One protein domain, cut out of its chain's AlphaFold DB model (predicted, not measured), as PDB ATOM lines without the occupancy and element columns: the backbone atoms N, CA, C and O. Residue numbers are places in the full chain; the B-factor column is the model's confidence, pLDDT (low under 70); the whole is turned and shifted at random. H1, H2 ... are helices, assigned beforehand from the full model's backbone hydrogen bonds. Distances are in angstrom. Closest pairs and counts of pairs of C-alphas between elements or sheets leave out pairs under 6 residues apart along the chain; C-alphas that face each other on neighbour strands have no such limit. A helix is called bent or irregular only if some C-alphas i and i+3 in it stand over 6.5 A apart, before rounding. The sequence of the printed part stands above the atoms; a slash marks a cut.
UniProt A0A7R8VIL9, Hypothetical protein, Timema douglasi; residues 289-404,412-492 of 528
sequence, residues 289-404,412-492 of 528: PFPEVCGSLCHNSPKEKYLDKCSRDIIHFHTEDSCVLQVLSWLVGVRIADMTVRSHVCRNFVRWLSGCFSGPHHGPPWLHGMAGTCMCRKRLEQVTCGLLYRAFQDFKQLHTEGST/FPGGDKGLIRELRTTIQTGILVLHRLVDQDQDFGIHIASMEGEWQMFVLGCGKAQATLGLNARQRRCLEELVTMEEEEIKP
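What this domain is: This is residues 289 to 404 and 412 to 492 of the 528 residues of the protein "Hypothetical protein" of Timema douglasi (UniProt A0A7R8VIL9). Two long helices, H5 and H6, run side by side in opposite ways through the core, with H3 packed on both and H7 on H5. H9 packs slantwise on H6 and H7, H2 lies beside the first part of H5, and residues 309 to 314 of a long loop stick out. The printed part has 197 residues with nine named helices, H1 to H9 in chain order, and no named strand; its class is all helix. It is compact, with a radius of gyration of the C-alphas of 17.2 A, and spans 49 by 40 by 34 A.

Where its parts are: H1, residues 291 to 296, begins at C-alpha 291 (37.309, 36.476, -26.900). H2 is residues 324 to 334, 15.6 A long, and H3 residues 339 to 356, 25.3 A. H4 is residues 365 to 368. H5, residues 376 to 400, is 35.8 A long and begins at C-alpha 376 (36.538, 23.414, -37.787). H6, residues 415 to 440, is 37.5 A long. H7, residues 444 to 464, measures 23.0 A; it is irregular, with C-alphas 450 and 453 8.3 A apart and a kink of 109 degrees near residue 451. H8 is residues 466 to 469. H9, residues 473 to 489, is 24.8 A long and ends at C-alpha 489 (58.968, 13.197, -40.995).

How they stand to each other: H5 and H6 are the hub, touching four helices each. They touch each other, closest at the C-alphas of Phe 395 and Ile 420, 6.0 A, opposite ways at a shallow tilt of 34 degrees, only just short of steep. H3 touches H6 at a steep tilt of 38 degrees, closest at the C-alphas of Arg 347 and Thr 426, 5.2 A. H3 also touches H5, with the C-alphas of Cys 346 and Leu 387 closest at 5.7 A. H2 touches residues 376 to 387 of H5, closest at the C-alphas of Gln 326 and Cys 376, 4.2 A. H7 touches H5 the same way at a shallow tilt of 22 degrees, closest at the C-alphas of Lys 378 and His 447, 4.9 A. H9 touches H6 at a steep tilt of 61 degrees, closest at the C-alphas of His 435 and Cys 478, 5.9 A, and touches H7 at the C-alphas of Val 459 and Val 483, 6.0 A. H4 only just touches H6, with 3 pairs of C-alphas within 8 A, the closest those of His 368 and Gln 440, 6.3 A. H1 is close to H4 but not clearly touching, at 6.2 A between the C-alphas of Gly 295 and Pro 365; H8 is near H5. Every O i to N i+4 pair is within hydrogen-bond range in H1, H2, H3, H5 and H9, but 21 of 22 in H6 and 13 of 17 in H7; H4 and H8 are too short for one.

The domain as a whole: The C-alphas of Ser 311 and Ala 473 are the farthest apart, 49.8 A. Residues 405 to 411 are not printed; C-alphas 404 and 412 are 14.4 A apart across the cut. The link from H1 to H2 is long, 27 residues. Mean pLDDT of the printed part is 86.4; 28 residues are under 70, among them 303 to 319.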
ATOM      1  N   PRO A 289      40.418  40.996 -30.788       91.94
ATOM      2  CA  PRO A 289      40.631  41.267 -29.369       91.94
ATOM      3  C   PRO A 289      39.452  40.887 -28.463       91.94
ATOM      4  O   PRO A 289      39.602  41.001 -27.250       91.94
ATOM      5  N   PHE A 290      38.297  40.471 -29.006       91.56
ATOM      6  CA  PHE A 290      37.107  40.094 -28.233       91.56
ATOM      7  C   PHE A 290      36.974  38.563 -28.160       91.56
ATOM      8  O   PHE A 290      36.501  37.937 -29.117       91.56
ATOM      9  N   PRO A 291      37.340  37.930 -27.027       89.81
ATOM     10  CA  PRO A 291      37.309  36.476 -26.900       89.81
ATOM     11  C   PRO A 291      35.903  35.890 -27.023       89.81
ATOM     12  O   PRO A 291      35.763  34.778 -27.515       89.81
ATOM     13  N   GLU A 292      34.868  36.635 -26.619       89.88
ATOM     14  CA  GLU A 292      33.466  36.225 -26.763       89.88
ATOM     15  C   GLU A 292      33.091  36.018 -28.237       89.88
ATOM     16  O   GLU A 292      32.546  34.974 -28.593       89.88
ATOM     17  N   VAL A 293      33.466  36.961 -29.111       92.00
ATOM     18  CA  VAL A 293      33.222  36.846 -30.556       92.00
ATOM     19  C   VAL A 293      33.977  35.664 -31.117       92.00
ATOM     20  O   VAL A 293      33.374  34.787 -31.732       92.00
ATOM     21  N   CYS A 294      35.289  35.617 -30.883       92.69
ATOM     22  CA  CYS A 294      36.121  34.559 -31.432       92.69
ATOM     23  C   CYS A 294      35.642  33.192 -30.937       92.69
ATOM     24  O   CYS A 294      35.483  32.284 -31.744       92.69
ATOM     25  N   GLY A 295      35.328  33.059 -29.646       90.75
ATOM     26  CA  GLY A 295      34.777  31.845 -29.047       90.75
ATOM     27  C   GLY A 295      33.440  31.422 -29.655       90.75
ATOM     28  O   GLY A 295      33.253  30.236 -29.903       90.75
ATOM     29  N   SER A 296      32.556  32.372 -29.983       91.88
ATOM     30  CA  SER A 296      31.231  32.089 -30.562       91.88
ATOM     31  C   SER A 296      31.258  31.485 -31.972       91.88
ATOM     32  O   SER A 296      30.271  30.892 -32.405       91.88
ATOM     33  N   LEU A 297      32.382  31.596 -32.694       92.31
ATOM     34  CA  LEU A 297      32.513  31.045 -34.047       92.31
ATOM     35  C   LEU A 297      32.555  29.509 -34.060       92.31
ATOM     36  O   LEU A 297      32.322  28.902 -35.107       92.31
ATOM     37  N   CYS A 298      32.834  28.864 -32.925       90.88
ATOM     38  CA  CYS A 298      32.765  27.414 -32.796       90.88
ATOM     39  C   CYS A 298      31.838  27.010 -31.651       90.88
ATOM     40  O   CYS A 298      32.041  27.407 -30.509       90.88
ATOM     41  N   HIS A 299      30.862  26.149 -31.947       85.25
ATOM     42  CA  HIS A 299      29.963  25.555 -30.949       85.25
ATOM     43  C   HIS A 299      30.169  24.045 -30.763       85.25
ATOM     44  O   HIS A 299      29.279  23.364 -30.269       85.25
ATOM     45  N   ASN A 300      31.325  23.505 -31.172       82.50
ATOM     46  CA  ASN A 300      31.650  22.073 -31.090       82.50
ATOM     47  C   ASN A 300      30.651  21.151 -31.823       82.50
ATOM     48  O   ASN A 300      30.201  20.144 -31.284       82.50
ATOM     49  N   SER A 301      30.324  21.488 -33.073       80.69
ATOM     50  CA  SER A 301      29.445  20.676 -33.931       80.69
ATOM     51  C   SER A 301      29.953  19.226 -34.099       80.69
ATOM     52  O   SER A 301      31.156  19.036 -34.292       80.69
ATOM     53  N   PRO A 302      29.097  18.189 -34.044       73.38
ATOM     54  CA  PRO A 302      29.503  16.805 -34.312       73.38
ATOM     55  C   PRO A 302      29.820  16.546 -35.801       73.38
ATOM     56  O   PRO A 302      29.124  17.043 -36.686       73.38
ATOM     57  N   LYS A 303      30.851  15.720 -36.080       64.38
ATOM     58  CA  LYS A 303      31.394  15.436 -37.436       64.38
ATOM     59  C   LYS A 303      30.332  15.038 -38.468       64.38
ATOM     60  O   LYS A 303      30.448  15.412 -39.633       64.38
ATOM     61  N   GLU A 304      29.324  14.282 -38.044       60.47
ATOM     62  CA  GLU A 304      28.337  13.627 -38.915       60.47
ATOM     63  C   GLU A 304      27.317  14.589 -39.537       60.47
ATOM     64  O   GLU A 304      26.681  14.248 -40.524       60.47
ATOM     65  N   LYS A 305      27.185  15.811 -39.010       56.88
ATOM     66  CA  LYS A 305      26.147  16.764 -39.438       56.88
ATOM     67  C   LYS A 305      26.622  17.813 -40.447       56.88
ATOM     68  O   LYS A 305      25.885  18.734 -40.786       56.88
ATOM     69  N   TYR A 306      27.877  17.727 -40.880       56.06
ATOM     70  CA  TYR A 306      28.505  18.750 -41.718       56.06
ATOM     71  C   TYR A 306      28.325  18.514 -43.223       56.06
ATOM     72  O   TYR A 306      28.357  19.465 -43.997       56.06
ATOM     73  N   LEU A 307      28.186  17.255 -43.636       53.59
ATOM     74  CA  LEU A 307      28.144  16.849 -45.035       53.59
ATOM     75  C   LEU A 307      27.100  15.755 -45.180       53.59
ATOM     76  O   LEU A 307      27.417  14.582 -44.980       53.59
ATOM     77  N   ASP A 308      25.890  16.126 -45.584       44.91
ATOM     78  CA  ASP A 308      25.091  15.153 -46.309       44.91
ATOM     79  C   ASP A 308      25.756  15.009 -47.684       44.91
ATOM     80  O   ASP A 308      25.747  15.938 -48.499       44.91
ATOM     81  N   LYS A 309      26.482  13.904 -47.890       44.59
ATOM     82  CA  LYS A 309      27.123  13.568 -49.168       44.59
ATOM     83  C   LYS A 309      26.021  13.237 -50.180       44.59
ATOM     84  O   LYS A 309      25.844  12.082 -50.556       44.59
ATOM     85  N   CYS A 310      25.305  14.246 -50.658       40.06
ATOM     86  CA  CYS A 310      24.529  14.104 -51.876       40.06
ATOM     87  C   CYS A 310      25.489  14.142 -53.067       40.06
ATOM     88  O   CYS A 310      26.356  15.005 -53.187       40.06
ATOM     89  N   SER A 311      25.360  13.134 -53.924       38.41
ATOM     90  CA  SER A 311      26.071  12.993 -55.192       38.41
ATOM     91  C   SER A 311      26.123  14.317 -55.971       38.41
ATOM     92  O   SER A 311      25.065  14.920 -56.150       38.41
ATOM     93  N   ARG A 312      27.297  14.662 -56.535       42.81
ATOM     94  CA  ARG A 312      27.581  15.796 -57.457       42.81
ATOM     95  C   ARG A 312      28.015  17.122 -56.803       42.81
ATOM     96  O   ARG A 312      27.353  18.130 -56.995       42.81
ATOM     97  N   ASP A 313      29.136  17.135 -56.078       51.06
ATOM     98  CA  ASP A 313      29.928  18.344 -55.739       51.06
ATOM     99  C   ASP A 313      29.235  19.502 -54.980       51.06
ATOM    100  O   ASP A 313      29.864  20.519 -54.682       51.06
ATOM    101  N   ILE A 314      27.969  19.350 -54.589       54.25
ATOM    102  CA  ILE A 314      27.203  20.353 -53.847       54.25
ATOM    103  C   ILE A 314      27.339  20.071 -52.349       54.25
ATOM    104  O   ILE A 314      26.879  19.054 -51.835       54.25
ATOM    105  N   ILE A 315      27.984  20.990 -51.629       60.69
ATOM    106  CA  ILE A 315      28.135  20.906 -50.173       60.69
ATOM    107  C   ILE A 315      26.905  21.535 -49.515       60.69
ATOM    108  O   ILE A 315      26.736  22.758 -49.524       60.69
ATOM    109  N   HIS A 316      26.056  20.695 -48.922       63.03
ATOM    110  CA  HIS A 316      24.943  21.136 -48.085       63.03
ATOM    111  C   HIS A 316      25.405  21.317 -46.637       63.03
ATOM    112  O   HIS A 316      25.922  20.388 -46.020       63.03
ATOM    113  N   PHE A 317      25.189  22.511 -46.082       66.25
ATOM    114  CA  PHE A 317      25.423  22.785 -44.667       66.25
ATOM    115  C   PHE A 317      24.098  22.714 -43.913       66.25
ATOM    116  O   PHE A 317      23.180  23.486 -44.201       66.25
ATOM    117  N   HIS A 318      24.006  21.848 -42.905       63.97
ATOM    118  CA  HIS A 318      22.890  21.887 -41.962       63.97
ATOM    119  C   HIS A 318      23.028  23.153 -41.112       63.97
ATOM    120  O   HIS A 318      23.870  23.214 -40.217       63.97
ATOM    121  N   THR A 319      22.255  24.194 -41.418       66.19
ATOM    122  CA  THR A 319      22.435  25.553 -40.871       66.19
ATOM    123  C   THR A 319      22.323  25.651 -39.351       66.19
ATOM    124  O   THR A 319      22.892  26.565 -38.759       66.19
ATOM    125  N   GLU A 320      21.593  24.742 -38.706       70.25
ATOM    126  CA  GLU A 320      21.404  24.767 -37.249       70.25
ATOM    127  C   GLU A 320      22.569  24.115 -36.504       70.25
ATOM    128  O   GLU A 320      23.010  24.623 -35.473       70.25
ATOM    129  N   ASP A 321      23.123  23.045 -37.074       74.12
ATOM    130  CA  ASP A 321      24.147  22.232 -36.428       74.12
ATOM    131  C   ASP A 321      25.568  22.541 -36.913       74.12
ATOM    132  O   ASP A 321      26.527  22.238 -36.205       74.12
ATOM    133  N   SER A 322      25.741  23.148 -38.086       83.94
ATOM    134  CA  SER A 322      27.058  23.420 -38.675       83.94
ATOM    135  C   SER A 322      27.859  24.433 -37.861       83.94
ATOM    136  O   SER A 322      27.333  25.430 -37.376       83.94
ATOM    137  N   CYS A 323      29.167  24.217 -37.742       89.88
ATOM    138  CA  CYS A 323      30.059  25.169 -37.089       89.88
ATOM    139  C   CYS A 323      30.345  26.379 -37.998       89.88
ATOM    140  O   CYS A 323      30.799  26.207 -39.131       89.88
ATOM    141  N   VAL A 324      30.152  27.603 -37.487       92.00
ATOM    142  CA  VAL A 324      30.384  28.858 -38.236       92.00
ATOM    143  C   VAL A 324      31.817  28.934 -38.756       92.00
ATOM    144  O   VAL A 324      32.035  29.201 -39.935       92.00
ATOM    145  N   LEU A 325      32.798  28.630 -37.904       92.50
ATOM    146  CA  LEU A 325      34.214  28.646 -38.265       92.50
ATOM    147  C   LEU A 325      34.542  27.667 -39.397       92.50
ATOM    148  O   LEU A 325      35.387  27.944 -40.248       92.50
ATOM    149  N   GLN A 326      33.859  26.527 -39.427       88.25
ATOM    150  CA  GLN A 326      34.062  25.523 -40.459       88.25
ATOM    151  C   GLN A 326      33.522  25.991 -41.814       88.25
ATOM    152  O   GLN A 326      34.231  25.889 -42.815       88.25
ATOM    153  N   VAL A 327      32.307  26.550 -41.834       90.25
ATOM    154  CA  VAL A 327      31.709  27.135 -43.046       90.25
ATOM    155  C   VAL A 327      32.549  28.307 -43.542       90.25
ATOM    156  O   VAL A 327      32.863  28.377 -44.726       90.25
ATOM    157  N   LEU A 328      32.992  29.185 -42.640       93.50
ATOM    158  CA  LEU A 328      33.887  30.291 -42.965       93.50
ATOM    159  C   LEU A 328      35.199  29.800 -43.594       93.50
ATOM    160  O   LEU A 328      35.614  30.322 -44.625       93.50
ATOM    161  N   SER A 329      35.835  28.789 -42.999       92.56
ATOM    162  CA  SER A 329      37.086  28.219 -43.520       92.56
ATOM    163  C   SER A 329      36.891  27.630 -44.917       92.56
ATOM    164  O   SER A 329      37.738  27.806 -45.790       92.56
ATOM    165  N   TRP A 330      35.748  26.984 -45.163       88.94
ATOM    166  CA  TRP A 330      35.392  26.491 -46.489       88.94
ATOM    167  C   TRP A 330      35.178  27.627 -47.500       88.94
ATOM    168  O   TRP A 330      35.754  27.587 -48.588       88.94
ATOM    169  N   LEU A 331      34.410  28.661 -47.131       89.25
ATOM    170  CA  LEU A 331      34.154  29.828 -47.983       89.25
ATOM    171  C   LEU A 331      35.465  30.496 -48.406       89.25
ATOM    172  O   LEU A 331      35.672  30.762 -49.587       89.25
ATOM    173  N   VAL A 332      36.372  30.707 -47.452       91.19
ATOM    174  CA  VAL A 332      37.683  31.311 -47.707       91.19
ATOM    175  C   VAL A 332      38.571  30.406 -48.576       91.19
ATOM    176  O   VAL A 332      39.292  30.910 -49.435       91.19
ATOM    177  N   GLY A 333      38.517  29.083 -48.394       85.81
ATOM    178  CA  GLY A 333      39.376  28.143 -49.123       85.81
ATOM    179  C   GLY A 333      38.983  27.903 -50.583       85.81
ATOM    180  O   GLY A 333      39.864  27.710 -51.425       85.81
ATOM    181  N   VAL A 334      37.681  27.922 -50.892       79.44
ATOM    182  CA  VAL A 334      37.155  27.505 -52.208       79.44
ATOM    183  C   VAL A 334      36.823  28.682 -53.130       79.44
ATOM    184  O   VAL A 334      36.925  28.542 -54.344       79.44
ATOM    185  N   ARG A 335      36.435  29.847 -52.595       72.56
ATOM    186  CA  ARG A 335      35.791  30.911 -53.394       72.56
ATOM    187  C   ARG A 335      36.717  31.997 -53.947       72.56
ATOM    188  O   ARG A 335      36.214  32.971 -54.497       72.56
ATOM    189  N   ILE A 336      38.038  31.888 -53.787       78.12
ATOM    190  CA  ILE A 336      38.952  33.002 -54.091       78.12
ATOM    191  C   ILE A 336      40.036  32.584 -55.089       78.12
ATOM    192  O   ILE A 336      41.095  32.075 -54.704       78.12
ATOM    193  N   ALA A 337      39.763  32.813 -56.375       77.38
ATOM    194  CA  ALA A 337      40.674  32.507 -57.477       77.38
ATOM    195  C   ALA A 337      41.549  33.709 -57.888       77.38
ATOM    196  O   ALA A 337      42.756  33.531 -58.077       77.38
ATOM    197  N   ASP A 338      41.017  34.933 -57.909       84.44
ATOM    198  CA  ASP A 338      41.818  36.141 -58.154       84.44
ATOM    199  C   ASP A 338      42.935  36.376 -57.123       84.44
ATOM    200  O   ASP A 338      42.724  36.344 -55.908       84.44
ATOM    201  N   MET A 339      44.134  36.680 -57.629       84.81
ATOM    202  CA  MET A 339      45.343  36.892 -56.829       84.81
ATOM    203  C   MET A 339      45.222  38.091 -55.881       84.81
ATOM    204  O   MET A 339      45.649  38.015 -54.728       84.81
ATOM    205  N   THR A 340      44.636  39.201 -56.341       84.75
ATOM    206  CA  THR A 340      44.541  40.441 -55.553       84.75
ATOM    207  C   THR A 340      43.669  40.223 -54.328       84.75
ATOM    208  O   THR A 340      44.066  40.510 -53.194       84.75
ATOM    209  N   VAL A 341      42.487  39.660 -54.543       86.81
ATOM    210  CA  VAL A 341      41.545  39.415 -53.463       86.81
ATOM    211  C   VAL A 341      41.979  38.248 -52.592       86.81
ATOM    212  O   VAL A 341      41.863  38.350 -51.370       86.81
ATOM    213  N   ARG A 342      42.600  37.207 -53.160       90.38
ATOM    214  CA  ARG A 342      43.253  36.151 -52.375       90.38
ATOM    215  C   ARG A 342      44.308  36.717 -51.438       90.38
ATOM    216  O   ARG A 342      44.298  36.367 -50.260       90.38
ATOM    217  N   SER A 343      45.175  37.611 -51.914       91.00
ATOM    218  CA  SER A 343      46.196  38.256 -51.081       91.00
ATOM    219  C   SER A 343      45.567  39.027 -49.919       91.00
ATOM    220  O   SER A 343      45.983  38.864 -48.769       91.00
ATOM    221  N   HIS A 344      44.531  39.826 -50.183       91.44
ATOM    222  CA  HIS A 344      43.868  40.595 -49.132       91.44
ATOM    223  C   HIS A 344      43.124  39.721 -48.119       91.44
ATOM    224  O   HIS A 344      43.229  39.970 -46.915       91.44
ATOM    225  N   VAL A 345      42.408  38.691 -48.576       93.06
ATOM    226  CA  VAL A 345      41.733  37.750 -47.677       93.06
ATOM    227  C   VAL A 345      42.757  36.967 -46.861       93.06
ATOM    228  O   VAL A 345      42.613  36.899 -45.645       93.06
ATOM    229  N   CYS A 346      43.833  36.470 -47.482       95.94
ATOM    230  CA  CYS A 346      44.939  35.812 -46.783       95.94
ATOM    231  C   CYS A 346      45.525  36.718 -45.694       95.94
ATOM    232  O   CYS A 346      45.609  36.319 -44.532       95.94
ATOM    233  N   ARG A 347      45.828  37.980 -46.026       96.12
ATOM    234  CA  ARG A 347      46.314  38.976 -45.061       96.12
ATOM    235  C   ARG A 347      45.355  39.152 -43.888       96.12
ATOM    236  O   ARG A 347      45.789  39.114 -42.738       96.12
ATOM    237  N   ASN A 348      44.074  39.392 -44.162       96.00
ATOM    238  CA  ASN A 348      43.080  39.653 -43.124       96.00
ATOM    239  C   ASN A 348      42.862  38.419 -42.239       96.00
ATOM    240  O   ASN A 348      42.827  38.542 -41.018       96.00
ATOM    241  N   PHE A 349      42.798  37.232 -42.843       96.56
ATOM    242  CA  PHE A 349      42.608  35.961 -42.151       96.56
ATOM    243  C   PHE A 349      43.795  35.619 -41.239       96.56
ATOM    244  O   PHE A 349      43.611  35.350 -40.055       96.56
ATOM    245  N   VAL A 350      45.028  35.737 -41.742       97.50
ATOM    246  CA  VAL A 350      46.256  35.524 -40.953       97.50
ATOM    247  C   VAL A 350      46.369  36.542 -39.816       97.50
ATOM    248  O   VAL A 350      46.754  36.189 -38.701       97.50
ATOM    249  N   ARG A 351      46.010  37.808 -40.058       97.12
ATOM    250  CA  ARG A 351      45.979  38.835 -39.005       97.12
ATOM    251  C   ARG A 351      44.931  38.541 -37.943       97.12
ATOM    252  O   ARG A 351      45.220  38.717 -36.764       97.12
ATOM    253  N   TRP A 352      43.746  38.089 -38.342       97.06
ATOM    254  CA  TRP A 352      42.702  37.669 -37.416       97.06
ATOM    255  C   TRP A 352      43.179  36.518 -36.520       97.06
ATOM    256  O   TRP A 352      43.088  36.639 -35.297       97.06
ATOM    257  N   LEU A 353      43.779  35.468 -37.091       96.31
ATOM    258  CA  LEU A 353      44.357  34.361 -36.318       96.31
ATOM    259  C   LEU A 353      45.476  34.833 -35.382       96.31
ATOM    260  O   LEU A 353      45.473  34.517 -34.195       96.31
ATOM    261  N   SER A 354      46.400  35.654 -35.882       96.19
ATOM    262  CA  SER A 354      47.462  36.253 -35.065       96.19
ATOM    263  C   SER A 354      46.901  37.061 -33.884       96.19
ATOM    264  O   SER A 354      47.395  36.950 -32.757       96.19
ATOM    265  N   GLY A 355      45.826  37.822 -34.116       95.19
ATOM    266  CA  GLY A 355      45.089  38.543 -33.080       95.19
ATOM    267  C   GLY A 355      44.458  37.606 -32.050       95.19
ATOM    268  O   GLY A 355      44.620  37.833 -30.851       95.19
ATOM    269  N   CYS A 356      43.851  36.500 -32.497       93.81
ATOM    270  CA  CYS A 356      43.299  35.468 -31.614       93.81
ATOM    271  C   CYS A 356      44.364  34.891 -30.670       93.81
ATOM    272  O   CYS A 356      44.098  34.722 -29.485       93.81
ATOM    273  N   PHE A 357      45.590  34.662 -31.151       91.69
ATOM    274  CA  PHE A 357      46.701  34.178 -30.318       91.69
ATOM    275  C   PHE A 357      47.395  35.263 -29.473       91.69
ATOM    276  O   PHE A 357      48.331  34.964 -28.726       91.69
ATOM    277  N   SER A 358      47.058  36.540 -29.654       88.19
ATOM    278  CA  SER A 358      47.701  37.653 -28.936       88.19
ATOM    279  C   SER A 358      46.962  38.035 -27.650       88.19
ATOM    280  O   SER A 358      47.463  38.849 -26.876       88.19
ATOM    281  N   GLY A 359      45.784  37.451 -27.409       79.00
ATOM    282  CA  GLY A 359      44.995  37.702 -26.210       79.00
ATOM    283  C   GLY A 359      45.642  37.152 -24.927       79.00
ATOM    284  O   GLY A 359      46.408  36.189 -24.973       79.00
ATOM    285  N   PRO A 360      45.298  37.711 -23.751       71.75
ATOM    286  CA  PRO A 360      45.830  37.276 -22.453       71.75
ATOM    287  C   PRO A 360      45.406  35.850 -22.057       71.75
ATOM    288  O   PRO A 360      45.973  35.273 -21.135       71.75
ATOM    289  N   HIS A 361      44.413  35.284 -22.744       68.75
ATOM    290  CA  HIS A 361      43.778  34.013 -22.405       68.75
ATOM    291  C   HIS A 361      44.150  32.890 -23.371       68.75
ATOM    292  O   HIS A 361      43.258  32.177 -23.795       68.75
ATOM    293  N   HIS A 362      45.416  32.757 -23.777       74.50
ATOM    294  CA  HIS A 362      45.906  31.774 -24.766       74.50
ATOM    295  C   HIS A 362      45.237  31.836 -26.170       74.50
ATOM    296  O   HIS A 362      45.871  31.477 -27.149       74.50
ATOM    297  N   GLY A 363      44.038  32.406 -26.314       83.38
ATOM    298  CA  GLY A 363      43.192  32.491 -27.502       83.38
ATOM    299  C   GLY A 363      41.848  31.775 -27.277       83.38
ATOM    300  O   GLY A 363      41.603  31.236 -26.198       83.38
ATOM    301  N   PRO A 364      40.928  31.790 -28.253       86.75
ATOM    302  CA  PRO A 364      39.623  31.144 -28.123       86.75
ATOM    303  C   PRO A 364      39.713  29.633 -27.813       86.75
ATOM    304  O   PRO A 364      40.671  28.974 -28.225       86.75
ATOM    305  N   PRO A 365      38.708  29.040 -27.131       85.38
ATOM    306  CA  PRO A 365      38.752  27.637 -26.704       85.38
ATOM    307  C   PRO A 365      38.975  26.634 -27.841       85.38
ATOM    308  O   PRO A 365      39.640  25.622 -27.644       85.38
ATOM    309  N   TRP A 366      38.474  26.923 -29.043       87.88
ATOM    310  CA  TRP A 366      38.634  26.053 -30.212       87.88
ATOM    311  C   TRP A 366      40.062  26.011 -30.783       87.88
ATOM    312  O   TRP A 366      40.316  25.185 -31.653       87.88
ATOM    313  N   LEU A 367      40.987  26.860 -30.307       85.06
ATOM    314  CA  LEU A 367      42.424  26.759 -30.612       85.06
ATOM    315  C   LEU A 367      43.179  25.812 -29.666       85.06
ATOM    316  O   LEU A 367      44.241  25.328 -30.028       85.06
ATOM    317  N   HIS A 368      42.656  25.559 -28.463       77.75
ATOM    318  CA  HIS A 368      43.382  24.852 -27.390       77.75
ATOM    319  C   HIS A 368      42.693  23.573 -26.917       77.75
ATOM    320  O   HIS A 368      43.282  22.785 -26.181       77.75
ATOM    321  N   GLY A 369      41.407  23.418 -27.229       67.81
ATOM    322  CA  GLY A 369      40.564  22.384 -26.650       67.81
ATOM    323  C   GLY A 369      40.917  20.984 -27.139       67.81
ATOM    324  O   GLY A 369      41.174  20.774 -28.322       67.81
ATOM    325  N   MET A 370      40.853  20.022 -26.213       55.09
ATOM    326  CA  MET A 370      40.921  18.590 -26.509       55.09
ATOM    327  C   MET A 370      39.880  18.228 -27.562       55.09
ATOM    328  O   MET A 370      38.701  18.484 -27.322       55.09
ATOM    329  N   ALA A 371      40.340  17.664 -28.686       51.16
ATOM    330  CA  ALA A 371      39.592  16.973 -29.738       51.16
ATOM    331  C   ALA A 371      38.062  17.066 -29.606       51.16
ATOM    332  O   ALA A 371      37.367  16.081 -29.345       51.16
ATOM    333  N   GLY A 372      37.512  18.270 -29.785       61.47
ATOM    334  CA  GLY A 372      36.086  18.400 -30.008       61.47
ATOM    335  C   GLY A 372      35.762  17.603 -31.266       61.47
ATOM    336  O   GLY A 372      36.544  17.568 -32.213       61.47
ATOM    337  N   THR A 373      34.582  16.999 -31.338       71.31
ATOM    338  CA  THR A 373      34.097  16.360 -32.571       71.31
ATOM    339  C   THR A 373      33.988  17.337 -33.749       71.31
ATOM    340  O   THR A 373      33.619  16.936 -34.843       71.31
ATOM    341  N   CYS A 374      34.279  18.622 -33.566       84.88
ATOM    342  CA  CYS A 374      34.166  19.622 -34.606       84.88
ATOM    343  C   CYS A 374      35.375  19.619 -35.539       84.88
ATOM    344  O   CYS A 374      36.521  19.746 -35.123       84.88
ATOM    345  N   MET A 375      35.103  19.569 -36.841       85.44
ATOM    346  CA  MET A 375      36.120  19.585 -37.895       85.44
ATOM    347  C   MET A 375      36.613  21.001 -38.235       85.44
ATOM    348  O   MET A 375      37.384  21.174 -39.181       85.44
ATOM    349  N   CYS A 376      36.165  22.029 -37.505       89.00
ATOM    350  CA  CYS A 376      36.538  23.414 -37.787       89.00
ATOM    351  C   CYS A 376      38.044  23.651 -37.673       89.00
ATOM    352  O   CYS A 376      38.570  24.397 -38.486       89.00
ATOM    353  N   ARG A 377      38.729  22.990 -36.728       90.00
ATOM    354  CA  ARG A 377      40.178  23.127 -36.532       90.00
ATOM    355  C   ARG A 377      40.957  22.592 -37.730       90.00
ATOM    356  O   ARG A 377      41.645  23.366 -38.384       90.00
ATOM    357  N   LYS A 378      40.700  21.337 -38.121       90.81
ATOM    358  CA  LYS A 378      41.248  20.754 -39.354       90.81
ATOM    359  C   LYS A 378      41.037  21.669 -40.560       90.81
ATOM    360  O   LYS A 378      41.960  21.919 -41.325       90.81
ATOM    361  N   ARG A 379      39.817  22.184 -40.755       90.62
ATOM    362  CA  ARG A 379      39.516  23.072 -41.893       90.62
ATOM    363  C   ARG A 379      40.234  24.412 -41.807       90.62
ATOM    364  O   ARG A 379      40.695  24.891 -42.838       90.62
ATOM    365  N   LEU A 380      40.335  24.985 -40.612       93.88
ATOM    366  CA  LEU A 380      41.069  26.216 -40.348       93.88
ATOM    367  C   LEU A 380      42.556  26.052 -40.694       93.88
ATOM    368  O   LEU A 380      43.130  26.904 -41.367       93.88
ATOM    369  N   GLU A 381      43.175  24.956 -40.272       94.38
ATOM    370  CA  GLU A 381      44.588  24.667 -40.540       94.38
ATOM    371  C   GLU A 381      44.835  24.435 -42.030       94.38
ATOM    372  O   GLU A 381      45.717  25.070 -42.608       94.38
ATOM    373  N   GLN A 382      43.987  23.631 -42.679       93.75
ATOM    374  CA  GLN A 382      44.047  23.397 -44.125       93.75
ATOM    375  C   GLN A 382      43.932  24.700 -44.925       93.75
ATOM    376  O   GLN A 382      44.754  24.954 -45.806       93.75
ATOM    377  N   VAL A 383      42.942  25.549 -44.613       94.75
ATOM    378  CA  VAL A 383      42.776  26.821 -45.331       94.75
ATOM    379  C   VAL A 383      43.928  27.780 -45.040       94.75
ATOM    380  O   VAL A 383      44.392  28.457 -45.951       94.75
ATOM    381  N   THR A 384      44.440  27.812 -43.807       96.25
ATOM    382  CA  THR A 384      45.588  28.656 -43.447       96.25
ATOM    383  C   THR A 384      46.832  28.249 -44.233       96.25
ATOM    384  O   THR A 384      47.479  29.112 -44.826       96.25
ATOM    385  N   CYS A 385      47.130  26.946 -44.305       96.38
ATOM    386  CA  CYS A 385      48.253  26.425 -45.082       96.38
ATOM    387  C   CYS A 385      48.098  26.749 -46.570       96.38
ATOM    388  O   CYS A 385      49.003  27.337 -47.158       96.38
ATOM    389  N   GLY A 386      46.931  26.465 -47.160       95.38
ATOM    390  CA  GLY A 386      46.702  26.716 -48.585       95.38
ATOM    391  C   GLY A 386      46.759  28.200 -48.962       95.38
ATOM    392  O   GLY A 386      47.332  28.571 -49.988       95.38
ATOM    393  N   LEU A 387      46.234  29.093 -48.114       95.69
ATOM    394  CA  LEU A 387      46.341  30.541 -48.322       95.69
ATOM    395  C   LEU A 387      47.792  31.033 -48.257       95.69
ATOM    396  O   LEU A 387      48.181  31.890 -49.054       95.69
ATOM    397  N   LEU A 388      48.588  30.516 -47.316       97.38
ATOM    398  CA  LEU A 388      49.988  30.903 -47.142       97.38
ATOM    399  C   LEU A 388      50.884  30.343 -48.245       97.38
ATOM    400  O   LEU A 388      51.728  31.076 -48.764       97.38
ATOM    401  N   TYR A 389      50.652  29.098 -48.663       96.69
ATOM    402  CA  TYR A 389      51.289  28.502 -49.831       96.69
ATOM    403  C   TYR A 389      51.057  29.358 -51.079       96.69
ATOM    404  O   TYR A 389      52.018  29.792 -51.715       96.69
ATOM    405  N   ARG A 390      49.796  29.693 -51.388       95.69
ATOM    406  CA  ARG A 390      49.461  30.541 -52.544       95.69
ATOM    407  C   ARG A 390      50.080  31.935 -52.435       95.69
ATOM    408  O   ARG A 390      50.683  32.397 -53.394       95.69
ATOM    409  N   ALA A 391      50.022  32.569 -51.261       96.00
ATOM    410  CA  ALA A 391      50.667  33.865 -51.039       96.00
ATOM    411  C   ALA A 391      52.190  33.810 -51.263       96.00
ATOM    412  O   ALA A 391      52.780  34.764 -51.775       96.00
ATOM    413  N   PHE A 392      52.838  32.699 -50.903       97.31
ATOM    414  CA  PHE A 392      54.258  32.480 -51.160       97.31
ATOM    415  C   PHE A 392      54.565  32.257 -52.648       97.31
ATOM    416  O   PHE A 392      55.556  32.798 -53.140       97.31
ATOM    417  N   GLN A 393      53.714  31.531 -53.382       95.62
ATOM    418  CA  GLN A 393      53.841  31.399 -54.840       95.62
ATOM    419  C   GLN A 393      53.691  32.754 -55.538       95.62
ATOM    420  O   GLN A 393      54.574  33.137 -56.304       95.62
ATOM    421  N   ASP A 394      52.653  33.517 -55.184       93.56
ATOM    422  CA  ASP A 394      52.406  34.865 -55.708       93.56
ATOM    423  C   ASP A 394      53.615  35.786 -55.415       93.56
ATOM    424  O   ASP A 394      54.092  36.523 -56.280       93.56
ATOM    425  N   PHE A 395      54.191  35.693 -54.207       95.00
ATOM    426  CA  PHE A 395      55.401  36.431 -53.830       95.00
ATOM    427  C   PHE A 395      56.615  36.046 -54.682       95.00
ATOM    428  O   PHE A 395      57.338  36.931 -55.144       95.00
ATOM    429  N   LYS A 396      56.858  34.745 -54.891       94.88
ATOM    430  CA  LYS A 396      57.976  34.263 -55.712       94.88
ATOM    431  C   LYS A 396      57.833  34.707 -57.159       94.88
ATOM    432  O   LYS A 396      58.805  35.206 -57.717       94.88
ATOM    433  N   GLN A 397      56.641  34.564 -57.733       92.00
ATOM    434  CA  GLN A 397      56.362  34.958 -59.109       92.00
ATOM    435  C   GLN A 397      56.686  36.442 -59.325       92.00
ATOM    436  O   GLN A 397      57.544  36.777 -60.141       92.00
ATOM    437  N   LEU A 398      56.106  37.321 -58.501       90.50
ATOM    438  CA  LEU A 398      56.321  38.770 -58.581       90.50
ATOM    439  C   LEU A 398      57.774  39.187 -58.301       90.50
ATOM    440  O   LEU A 398      58.234  40.219 -58.789       90.50
ATOM    441  N   HIS A 399      58.501  38.416 -57.490       89.31
ATOM    442  CA  HIS A 399      59.900  38.695 -57.182       89.31
ATOM    443  C   HIS A 399      60.857  38.235 -58.295       89.31
ATOM    444  O   HIS A 399      61.876  38.887 -58.524       89.31
ATOM    445  N   THR A 400      60.572  37.114 -58.964       88.19
ATOM    446  CA  THR A 400      61.450  36.518 -59.986       88.19
ATOM    447  C   THR A 400      61.232  37.112 -61.373       88.19
ATOM    448  O   THR A 400      62.212  37.353 -62.073       88.19
ATOM    449  N   GLU A 401      59.988  37.383 -61.773       82.69
ATOM    450  CA  GLU A 401      59.666  37.865 -63.128       82.69
ATOM    451  C   GLU A 401      60.116  39.319 -63.379       82.69
ATOM    452  O   GLU A 401      60.104  39.801 -64.511       82.69
ATOM    453  N   GLY A 402      60.587  40.020 -62.342       66.44
ATOM    454  CA  GLY A 402      60.852  41.450 -62.418       66.44
ATOM    455  C   GLY A 402      59.548  42.240 -62.584       66.44
ATOM    456  O   GLY A 402      58.484  41.698 -62.852       66.44
ATOM    457  N   SER A 403      59.601  43.555 -62.384       60.75
ATOM    458  CA  SER A 403      58.420  44.435 -62.431       60.75
ATOM    459  C   SER A 403      57.913  44.660 -63.868       60.75
ATOM    460  O   SER A 403      57.803  45.800 -64.318       60.75
ATOM    461  N   THR A 404      57.618  43.614 -64.638       60.06
ATOM    462  CA  THR A 404      56.779  43.763 -65.830       60.06
ATOM    463  C   THR A 404      55.341  43.899 -65.354       60.06
ATOM    464  O   THR A 404      54.685  42.898 -65.090       60.06
ATOM    465  N   PHE A 412      46.774  47.739 -56.922       63.56
ATOM    466  CA  PHE A 412      47.431  47.900 -55.625       63.56
ATOM    467  C   PHE A 412      48.017  49.305 -55.445       63.56
ATOM    468  O   PHE A 412      48.714  49.799 -56.338       63.56
ATOM    469  N   PRO A 413      47.840  49.933 -54.265       64.44
ATOM    470  CA  PRO A 413      48.571  51.145 -53.916       64.44
ATOM    471  C   PRO A 413      50.087  50.897 -53.987       64.44
ATOM    472  O   PRO A 413      50.644  50.122 -53.209       64.44
ATOM    473  N   GLY A 414      50.767  51.543 -54.938       74.88
ATOM    474  CA  GLY A 414      52.200  51.338 -55.196       74.88
ATOM    475  C   GLY A 414      52.538  50.198 -56.168       74.88
ATOM    476  O   GLY A 414      53.713  49.832 -56.268       74.88
ATOM    477  N   GLY A 415      51.544  49.652 -56.878       83.12
ATOM    478  CA  GLY A 415      51.704  48.586 -57.870       83.12
ATOM    479  C   GLY A 415      52.304  47.309 -57.279       83.12
ATOM    480  O   GLY A 415      52.108  46.999 -56.101       83.12
ATOM    481  N   ASP A 416      53.108  46.604 -58.077       83.12
ATOM    482  CA  ASP A 416      53.772  45.343 -57.712       83.12
ATOM    483  C   ASP A 416      54.549  45.462 -56.394       83.12
ATOM    484  O   ASP A 416      54.510  44.571 -55.550       83.12
ATOM    485  N   LYS A 417      55.222  46.598 -56.161       87.19
ATOM    486  CA  LYS A 417      56.024  46.820 -54.946       87.19
ATOM    487  C   LYS A 417      55.166  46.865 -53.681       87.19
ATOM    488  O   LYS A 417      55.614  46.405 -52.629       87.19
ATOM    489  N   GLY A 418      53.965  47.437 -53.775       88.75
ATOM    490  CA  GLY A 418      52.995  47.456 -52.683       88.75
ATOM    491  C   GLY A 418      52.526  46.045 -52.345       88.75
ATOM    492  O   GLY A 418      52.625  45.626 -51.190       88.75
ATOM    493  N   LEU A 419      52.131  45.286 -53.371       88.81
ATOM    494  CA  LEU A 419      51.694  43.898 -53.234       88.81
ATOM    495  C   LEU A 419      52.801  42.984 -52.684       88.81
ATOM    496  O   LEU A 419      52.570  42.254 -51.726       88.81
ATOM    497  N   ILE A 420      54.033  43.073 -53.197       92.75
ATOM    498  CA  ILE A 420      55.178  42.287 -52.699       92.75
ATOM    499  C   ILE A 420      55.418  42.550 -51.207       92.75
ATOM    500  O   ILE A 420      55.674  41.618 -50.442       92.75
ATOM    501  N   ARG A 421      55.344  43.816 -50.770       93.62
ATOM    502  CA  ARG A 421      55.497  44.172 -49.350       93.62
ATOM    503  C   ARG A 421      54.373  43.575 -48.505       93.62
ATOM    504  O   ARG A 421      54.629  43.102 -47.395       93.62
ATOM    505  N   GLU A 422      53.148  43.609 -49.017       93.25
ATOM    506  CA  GLU A 422      51.981  43.036 -48.358       93.25
ATOM    507  C   GLU A 422      52.108  41.517 -48.208       93.25
ATOM    508  O   GLU A 422      52.069  41.027 -47.082       93.25
ATOM    509  N   LEU A 423      52.358  40.795 -49.305       95.75
ATOM    510  CA  LEU A 423      52.564  39.344 -49.310       95.75
ATOM    511  C   LEU A 423      53.687  38.941 -48.356       95.75
ATOM    512  O   LEU A 423      53.499  38.059 -47.522       95.75
ATOM    513  N   ARG A 424      54.825  39.648 -48.396       97.31
ATOM    514  CA  ARG A 424      55.939  39.421 -47.464       97.31
ATOM    515  C   ARG A 424      55.495  39.529 -46.007       97.31
ATOM    516  O   ARG A 424      55.817  38.653 -45.211       97.31
ATOM    517  N   THR A 425      54.754  40.579 -45.658       97.25
ATOM    518  CA  THR A 425      54.261  40.796 -44.285       97.25
ATOM    519  C   THR A 425      53.263  39.711 -43.870       97.25
ATOM    520  O   THR A 425      53.283  39.243 -42.727       97.25
ATOM    521  N   THR A 426      52.403  39.283 -44.796       97.56
ATOM    522  CA  THR A 426      51.450  38.189 -44.583       97.56
ATOM    523  C   THR A 426      52.174  36.868 -44.335       97.56
ATOM    524  O   THR A 426      51.898  36.233 -43.324       97.56
ATOM    525  N   ILE A 427      53.160  36.500 -45.161       98.44
ATOM    526  CA  ILE A 427      53.976  35.280 -45.001       98.44
ATOM    527  C   ILE A 427      54.726  35.299 -43.665       98.44
ATOM    528  O   ILE A 427      54.666  34.345 -42.897       98.44
ATOM    529  N   GLN A 428      55.373  36.419 -43.341       98.25
ATOM    530  CA  GLN A 428      56.072  36.630 -42.070       98.25
ATOM    531  C   GLN A 428      55.174  36.418 -40.842       98.25
ATOM    532  O   GLN A 428      55.613  35.857 -39.838       98.25
ATOM    533  N   THR A 429      53.929  36.894 -40.905       98.00
ATOM    534  CA  THR A 429      52.940  36.698 -39.835       98.00
ATOM    535  C   THR A 429      52.413  35.263 -39.844       98.00
ATOM    536  O   THR A 429      52.235  34.667 -38.786       98.00
ATOM    537  N   GLY A 430      52.229  34.694 -41.036       98.12
ATOM    538  CA  GLY A 430      51.795  33.323 -41.271       98.12
ATOM    539  C   GLY A 430      52.724  32.286 -40.659       98.12
ATOM    540  O   GLY A 430      52.240  31.373 -40.008       98.12
ATOM    541  N   ILE A 431      54.042  32.474 -40.763       98.50
ATOM    542  CA  ILE A 431      55.040  31.611 -40.107       98.50
ATOM    543  C   ILE A 431      54.789  31.534 -38.595       98.50
ATOM    544  O   ILE A 431      54.807  30.452 -38.019       98.50
ATOM    545  N   LEU A 432      54.517  32.671 -37.945       97.75
ATOM    546  CA  LEU A 432      54.242  32.706 -36.502       97.75
ATOM    547  C   LEU A 432      52.898  32.057 -36.151       97.75
ATOM    548  O   LEU A 432      52.767  31.470 -35.081       97.75
ATOM    549  N   VAL A 433      51.900  32.191 -37.028       96.94
ATOM    550  CA  VAL A 433      50.585  31.554 -36.878       96.94
ATOM    551  C   VAL A 433      50.698  30.037 -37.015       96.94
ATOM    552  O   VAL A 433      50.203  29.329 -36.149       96.94
ATOM    553  N   LEU A 434      51.380  29.540 -38.050       97.06
ATOM    554  CA  LEU A 434      51.573  28.107 -38.281       97.06
ATOM    555  C   LEU A 434      52.392  27.460 -37.169       97.06
ATOM    556  O   LEU A 434      51.985  26.432 -36.650       97.06
ATOM    557  N   HIS A 435      53.482  28.103 -36.742       96.62
ATOM    558  CA  HIS A 435      54.273  27.640 -35.600       96.62
ATOM    559  C   HIS A 435      53.414  27.453 -34.344       96.62
ATOM    560  O   HIS A 435      53.494  26.420 -33.691       96.62
ATOM    561  N   ARG A 436      52.521  28.408 -34.054       94.25
ATOM    562  CA  ARG A 436      51.578  28.293 -32.933       94.25
ATOM    563  C   ARG A 436      50.528  27.206 -33.131       94.25
ATOM    564  O   ARG A 436      50.174  26.556 -32.159       94.25
ATOM    565  N   LEU A 437      50.013  27.027 -34.347       93.31
ATOM    566  CA  LEU A 437      49.053  25.959 -34.638       93.31
ATOM    567  C   LEU A 437      49.682  24.581 -34.411       93.31
ATOM    568  O   LEU A 437      49.065  23.752 -33.754       93.31
ATOM    569  N   VAL A 438      50.918  24.387 -34.870       93.88
ATOM    570  CA  VAL A 438      51.696  23.157 -34.673       93.88
ATOM    571  C   VAL A 438      51.988  22.901 -33.192       93.88
ATOM    572  O   VAL A 438      51.759  21.803 -32.704       93.88
ATOM    573  N   ASP A 439      52.430  23.921 -32.452       91.56
ATOM    574  CA  ASP A 439      52.716  23.810 -31.011       91.56
ATOM    575  C   ASP A 439      51.459  23.467 -30.182       91.56
ATOM    576  O   ASP A 439      51.535  22.809 -29.146       91.56
ATOM    577  N   GLN A 440      50.281  23.905 -30.639       89.00
ATOM    578  CA  GLN A 440      49.019  23.734 -29.918       89.00
ATOM    579  C   GLN A 440      48.164  22.554 -30.395       89.00
ATOM    580  O   GLN A 440      47.201  22.210 -29.701       89.00
ATOM    581  N   ASP A 441      48.418  21.980 -31.576       88.69
ATOM    582  CA  ASP A 441      47.658  20.843 -32.111       88.69
ATOM    583  C   ASP A 441      48.524  19.600 -32.277       88.69
ATOM    584  O   ASP A 441      49.335  19.504 -33.194       88.69
ATOM    585  N   GLN A 442      48.278  18.593 -31.441       89.06
ATOM    586  CA  GLN A 442      48.921  17.288 -31.597       89.06
ATOM    587  C   GLN A 442      48.461  16.572 -32.876       89.06
ATOM    588  O   GLN A 442      49.206  15.761 -33.416       89.06
ATOM    589  N   ASP A 443      47.268  16.901 -33.385       90.25
ATOM    590  CA  ASP A 443      46.706  16.310 -34.599       90.25
ATOM    591  C   ASP A 443      47.034  17.127 -35.866       90.25
ATOM    592  O   ASP A 443      46.536  16.797 -36.948       90.25
ATOM    593  N   PHE A 444      47.885  18.165 -35.774       91.56
ATOM    594  CA  PHE A 444      48.194  19.061 -36.898       91.56
ATOM    595  C   PHE A 444      48.601  18.284 -38.156       91.56
ATOM    596  O   PHE A 444      47.997  18.468 -39.214       91.56
ATOM    597  N   GLY A 445      49.565  17.360 -38.042       90.19
ATOM    598  CA  GLY A 445      50.044  16.548 -39.169       90.19
ATOM    599  C   GLY A 445      48.918  15.761 -39.852       90.19
ATOM    600  O   GLY A 445      48.780  15.776 -41.075       90.19
ATOM    601  N   ILE A 446      48.002  15.175 -39.072       90.12
ATOM    602  CA  ILE A 446      46.825  14.450 -39.592       90.12
ATOM    603  C   ILE A 446      45.858  15.410 -40.304       90.12
ATOM    604  O   ILE A 446      45.200  15.058 -41.294       90.12
ATOM    605  N   HIS A 447      45.721  16.632 -39.795       89.69
ATOM    606  CA  HIS A 447      44.860  17.647 -40.385       89.69
ATOM    607  C   HIS A 447      45.387  18.140 -41.732       89.69
ATOM    608  O   HIS A 447      44.591  18.283 -42.673       89.69
ATOM    609  N   ILE A 448      46.699  18.340 -41.843       91.12
ATOM    610  CA  ILE A 448      47.351  18.845 -43.052       91.12
ATOM    611  C   ILE A 448      47.819  17.755 -44.021       91.12
ATOM    612  O   ILE A 448      48.234  18.104 -45.115       91.12
ATOM    613  N   ALA A 449      47.656  16.464 -43.713       90.38
ATOM    614  CA  ALA A 449      48.032  15.366 -44.616       90.38
ATOM    615  C   ALA A 449      47.432  15.491 -46.035       90.38
ATOM    616  O   ALA A 449      48.083  15.203 -47.029       90.38
ATOM    617  N   SER A 450      46.201  16.005 -46.178       87.56
ATOM    618  CA  SER A 450      45.613  16.247 -47.513       87.56
ATOM    619  C   SER A 450      46.204  17.457 -48.254       87.56
ATOM    620  O   SER A 450      45.767  17.766 -49.355       87.56
ATOM    621  N   MET A 451      47.110  18.188 -47.607       89.12
ATOM    622  CA  MET A 451      47.777  19.407 -48.060       89.12
ATOM    623  C   MET A 451      49.305  19.236 -48.046       89.12
ATOM    624  O   MET A 451      50.010  20.235 -48.160       89.12
ATOM    625  N   GLU A 452      49.815  18.008 -47.892       87.62
ATOM    626  CA  GLU A 452      51.233  17.705 -47.647       87.62
ATOM    627  C   GLU A 452      52.163  18.415 -48.643       87.62
ATOM    628  O   GLU A 452      53.062  19.150 -48.240       87.62
ATOM    629  N   GLY A 453      51.870  18.331 -49.945       93.12
ATOM    630  CA  GLY A 453      52.662  19.014 -50.971       93.12
ATOM    631  C   GLY A 453      52.637  20.546 -50.863       93.12
ATOM    632  O   GLY A 453      53.665  21.198 -51.044       93.12
ATOM    633  N   GLU A 454      51.489  21.155 -50.543       94.25
ATOM    634  CA  GLU A 454      51.395  22.612 -50.364       94.25
ATOM    635  C   GLU A 454      52.139  23.069 -49.100       94.25
ATOM    636  O   GLU A 454      52.843  24.085 -49.119       94.25
ATOM    637  N   TRP A 455      52.017  22.298 -48.017       95.88
ATOM    638  CA  TRP A 455      52.708  22.517 -46.752       95.88
ATOM    639  C   TRP A 455      54.231  22.446 -46.918       95.88
ATOM    640  O   TRP A 455      54.920  23.430 -46.631       95.88
ATOM    641  N   GLN A 456      54.747  21.352 -47.484       95.75
ATOM    642  CA  GLN A 456      56.169  21.152 -47.781       95.75
ATOM    643  C   GLN A 456      56.737  22.289 -48.624       95.75
ATOM    644  O   GLN A 456      57.752  22.908 -48.284       95.75
ATOM    645  N   MET A 457      56.056  22.611 -49.725       96.31
ATOM    646  CA  MET A 457      56.497  23.658 -50.640       96.31
ATOM    647  C   MET A 457      56.491  25.040 -49.988       96.31
ATOM    648  O   MET A 457      57.352  25.866 -50.309       96.31
ATOM    649  N   PHE A 458      55.558  25.301 -49.072       97.62
ATOM    650  CA  PHE A 458      55.541  26.532 -48.294       97.62
ATOM    651  C   PHE A 458      56.691  26.580 -47.279       97.62
ATOM    652  O   PHE A 458      57.470  27.535 -47.303       97.62
ATOM    653  N   VAL A 459      56.826  25.570 -46.413       97.69
ATOM    654  CA  VAL A 459      57.797  25.556 -45.305       97.69
ATOM    655  C   VAL A 459      59.230  25.532 -45.832       97.69
ATOM    656  O   VAL A 459      60.009  26.451 -45.558       97.69
ATOM    657  N   LEU A 460      59.568  24.556 -46.680       97.38
ATOM    658  CA  LEU A 460      60.906  24.433 -47.265       97.38
ATOM    659  C   LEU A 460      61.204  25.589 -48.226       97.38
ATOM    660  O   LEU A 460      62.334  26.080 -48.310       97.38
ATOM    661  N   GLY A 461      60.183  26.070 -48.941       97.31
ATOM    662  CA  GLY A 461      60.286  27.242 -49.803       97.31
ATOM    663  C   GLY A 461      60.647  28.506 -49.023       97.31
ATOM    664  O   GLY A 461      61.594  29.207 -49.393       97.31
ATOM    665  N   CYS A 462      59.946  28.778 -47.921       97.75
ATOM    666  CA  CYS A 462      60.265  29.880 -47.018       97.75
ATOM    667  C   CYS A 462      61.657  29.708 -46.400       97.75
ATOM    668  O   CYS A 462      62.399  30.689 -46.309       97.75
ATOM    669  N   GLY A 463      62.038  28.476 -46.039       97.25
ATOM    670  CA  GLY A 463      63.372  28.132 -45.533       97.25
ATOM    671  C   GLY A 463      64.491  28.519 -46.504       97.25
ATOM    672  O   GLY A 463      65.490  29.113 -46.105       97.25
ATOM    673  N   LYS A 464      64.291  28.298 -47.807       97.38
ATOM    674  CA  LYS A 464      65.234  28.727 -48.857       97.38
ATOM    675  C   LYS A 464      65.189  30.240 -49.122       97.38
ATOM    676  O   LYS A 464      66.178  30.818 -49.561       97.38
ATOM    677  N   ALA A 465      64.059  30.894 -48.852       96.88
ATOM    678  CA  ALA A 465      63.816  32.308 -49.149       96.88
ATOM    679  C   ALA A 465      63.977  33.258 -47.942       96.88
ATOM    680  O   ALA A 465      63.570  34.420 -48.031       96.88
ATOM    681  N   GLN A 466      64.568  32.820 -46.823       97.38
ATOM    682  CA  GLN A 466      64.624  33.599 -45.573       97.38
ATOM    683  C   GLN A 466      65.189  35.019 -45.733       97.38
ATOM    684  O   GLN A 466      64.635  35.976 -45.184       97.38
ATOM    685  N   ALA A 467      66.288  35.164 -46.484       96.44
ATOM    686  CA  ALA A 467      66.926  36.458 -46.723       96.44
ATOM    687  C   ALA A 467      66.007  37.396 -47.525       96.44
ATOM    688  O   ALA A 467      65.812  38.551 -47.151       96.44
ATOM    689  N   THR A 468      65.371  36.873 -48.576       96.44
ATOM    690  CA  THR A 468      64.441  37.609 -49.446       96.44
ATOM    691  C   THR A 468      63.154  38.005 -48.721       96.44
ATOM    692  O   THR A 468      62.612  39.094 -48.935       96.44
ATOM    693  N   LEU A 469      62.674  37.142 -47.824       97.06
ATOM    694  CA  LEU A 469      61.531  37.418 -46.958       97.06
ATOM    695  C   LEU A 469      61.864  38.426 -45.853       97.06
ATOM    696  O   LEU A 469      60.940  38.976 -45.262       97.06
ATOM    697  N   GLY A 470      63.140  38.703 -45.569       97.25
ATOM    698  CA  GLY A 470      63.550  39.661 -44.540       97.25
ATOM    699  C   GLY A 470      63.075  39.273 -43.137       97.25
ATOM    700  O   GLY A 470      62.595  40.132 -42.399       97.25
ATOM    701  N   LEU A 471      63.145  37.981 -42.796       97.75
ATOM    702  CA  LEU A 471      62.670  37.467 -41.508       97.75
ATOM    703  C   LEU A 471      63.504  38.012 -40.341       97.75
ATOM    704  O   LEU A 471      64.739  37.996 -40.381       97.75
ATOM    705  N   ASN A 472      62.830  38.437 -39.270       97.50
ATOM    706  CA  ASN A 472      63.495  38.764 -38.008       97.50
ATOM    707  C   ASN A 472      63.923  37.491 -37.247       97.50
ATOM    708  O   ASN A 472      63.534  36.379 -37.600       97.50
ATOM    709  N   ALA A 473      64.711  37.644 -36.177       97.94
ATOM    710  CA  ALA A 473      65.263  36.511 -35.424       97.94
ATOM    711  C   ALA A 473      64.192  35.550 -34.871       97.94
ATOM    712  O   ALA A 473      64.402  34.341 -34.856       97.94
ATOM    713  N   ARG A 474      63.034  36.074 -34.445       97.50
ATOM    714  CA  ARG A 474      61.929  35.252 -33.934       97.50
ATOM    715  C   ARG A 474      61.272  34.448 -35.054       97.50
ATOM    716  O   ARG A 474      61.075  33.255 -34.901       97.50
ATOM    717  N   GLN A 475      60.952  35.102 -36.168       98.12
ATOM    718  CA  GLN A 475      60.348  34.451 -37.337       98.12
ATOM    719  C   GLN A 475      61.268  33.382 -37.922       98.12
ATOM    720  O   GLN A 475      60.792  32.320 -38.301       98.12
ATOM    721  N   ARG A 476      62.578  33.655 -37.959       98.38
ATOM    722  CA  ARG A 476      63.585  32.696 -38.406       98.38
ATOM    723  C   ARG A 476      63.586  31.440 -37.541       98.38
ATOM    724  O   ARG A 476      63.459  30.360 -38.091       98.38
ATOM    725  N   ARG A 477      63.631  31.596 -36.215       98.12
ATOM    726  CA  ARG A 477      63.588  30.462 -35.283       98.12
ATOM    727  C   ARG A 477      62.325  29.616 -35.464       98.12
ATOM    728  O   ARG A 477      62.423  28.411 -35.624       98.12
ATOM    729  N   CYS A 478      61.152  30.253 -35.497       98.00
ATOM    730  CA  CYS A 478      59.890  29.543 -35.723       98.00
ATOM    731  C   CYS A 478      59.898  28.774 -37.054       98.00
ATOM    732  O   CYS A 478      59.419  27.651 -37.111       98.00
ATOM    733  N   LEU A 479      60.447  29.362 -38.124       98.31
ATOM    734  CA  LEU A 479      60.559  28.688 -39.417       98.31
ATOM    735  C   LEU A 479      61.567  27.532 -39.394       98.31
ATOM    736  O   LEU A 479      61.305  26.513 -40.014       98.31
ATOM    737  N   GLU A 480      62.700  27.676 -38.706       98.06
ATOM    738  CA  GLU A 480      63.694  26.604 -38.540       98.06
ATOM    739  C   GLU A 480      63.096  25.396 -37.809       98.06
ATOM    740  O   GLU A 480      63.318  24.263 -38.228       98.06
ATOM    741  N   GLU A 481      62.286  25.630 -36.772       97.44
ATOM    742  CA  GLU A 481      61.551  24.571 -36.068       97.44
ATOM    743  C   GLU A 481      60.554  23.869 -37.005       97.44
ATOM    744  O   GLU A 481      60.573  22.645 -37.100       97.44
ATOM    745  N   LEU A 482      59.764  24.627 -37.779       97.12
ATOM    746  CA  LEU A 482      58.841  24.056 -38.771       97.12
ATOM    747  C   LEU A 482      59.561  23.244 -39.862       97.12
ATOM    748  O   LEU A 482      59.086  22.180 -40.245       97.12
ATOM    749  N   VAL A 483      60.701  23.731 -40.365       97.44
ATOM    750  CA  VAL A 483      61.522  23.018 -41.362       97.44
ATOM    751  C   VAL A 483      62.094  21.731 -40.774       97.44
ATOM    752  O   VAL A 483      62.065  20.704 -41.440       97.44
ATOM    753  N   THR A 484      62.583  21.775 -39.532       96.25
ATOM    754  CA  THR A 484      63.156  20.599 -38.863       96.25
ATOM    755  C   THR A 484      62.106  19.508 -38.686       96.25
ATOM    756  O   THR A 484      62.391  18.352 -38.976       96.25
ATOM    757  N   MET A 485      60.888  19.879 -38.276       93.50
ATOM    758  CA  MET A 485      59.775  18.932 -38.152       93.50
ATOM    759  C   MET A 485      59.467  18.235 -39.481       93.50
ATOM    760  O   MET A 485      59.365  17.014 -39.517       93.50
ATOM    761  N   GLU A 486      59.401  18.994 -40.578       94.00
ATOM    762  CA  GLU A 486      59.154  18.429 -41.909       94.00
ATOM    763  C   GLU A 486      60.291  17.502 -42.374       94.00
ATOM    764  O   GLU A 486      60.060  16.423 -42.910       94.00
ATOM    765  N   GLU A 487      61.548  17.893 -42.152       92.62
ATOM    766  CA  GLU A 487      62.709  17.077 -42.524       92.62
ATOM    767  C   GLU A 487      62.839  15.796 -41.683       92.62
ATOM    768  O   GLU A 487      63.444  14.820 -42.135       92.62
ATOM    769  N   GLU A 488      62.315  15.786 -40.456       91.44
ATOM    770  CA  GLU A 488      62.281  14.605 -39.595       91.44
ATOM    771  C   GLU A 488      61.194  13.609 -40.005       91.44
ATOM    772  O   GLU A 488      61.473  12.411 -39.985       91.44
ATOM    773  N   GLU A 489      60.024  14.072 -40.455       84.12
ATOM    774  CA  GLU A 489      58.968  13.197 -40.995       84.12
ATOM    775  C   GLU A 489      59.393  12.488 -42.293       84.12
ATOM    776  O   GLU A 489      59.022  11.338 -42.523       84.12
ATOM    777  N   ILE A 490      60.235  13.126 -43.115       75.75
ATOM    778  CA  ILE A 490      60.734  12.549 -44.377       75.75
ATOM    779  C   ILE A 490      61.754  11.419 -44.141       75.75
ATOM    780  O   ILE A 490      61.990  10.600 -45.036       75.75
ATOM    781  N   LYS A 491      62.393  11.338 -42.964       72.25
ATOM    782  CA  LYS A 491      63.397  10.295 -42.713       72.25
ATOM    783  C   LYS A 491      62.697   8.934 -42.641       72.25
ATOM    784  O   LYS A 491      61.923   8.713 -41.712       72.25
ATOM    785  N   PRO A 492      62.981   8.002 -43.573       55.69
ATOM    786  CA  PRO A 492      62.375   6.681 -43.529       55.69
ATOM    787  C   PRO A 492      62.739   6.027 -42.202       55.69
ATOM    788  O   PRO A 492      63.916   6.022 -41.828       55.69
TER     789      PRO A 492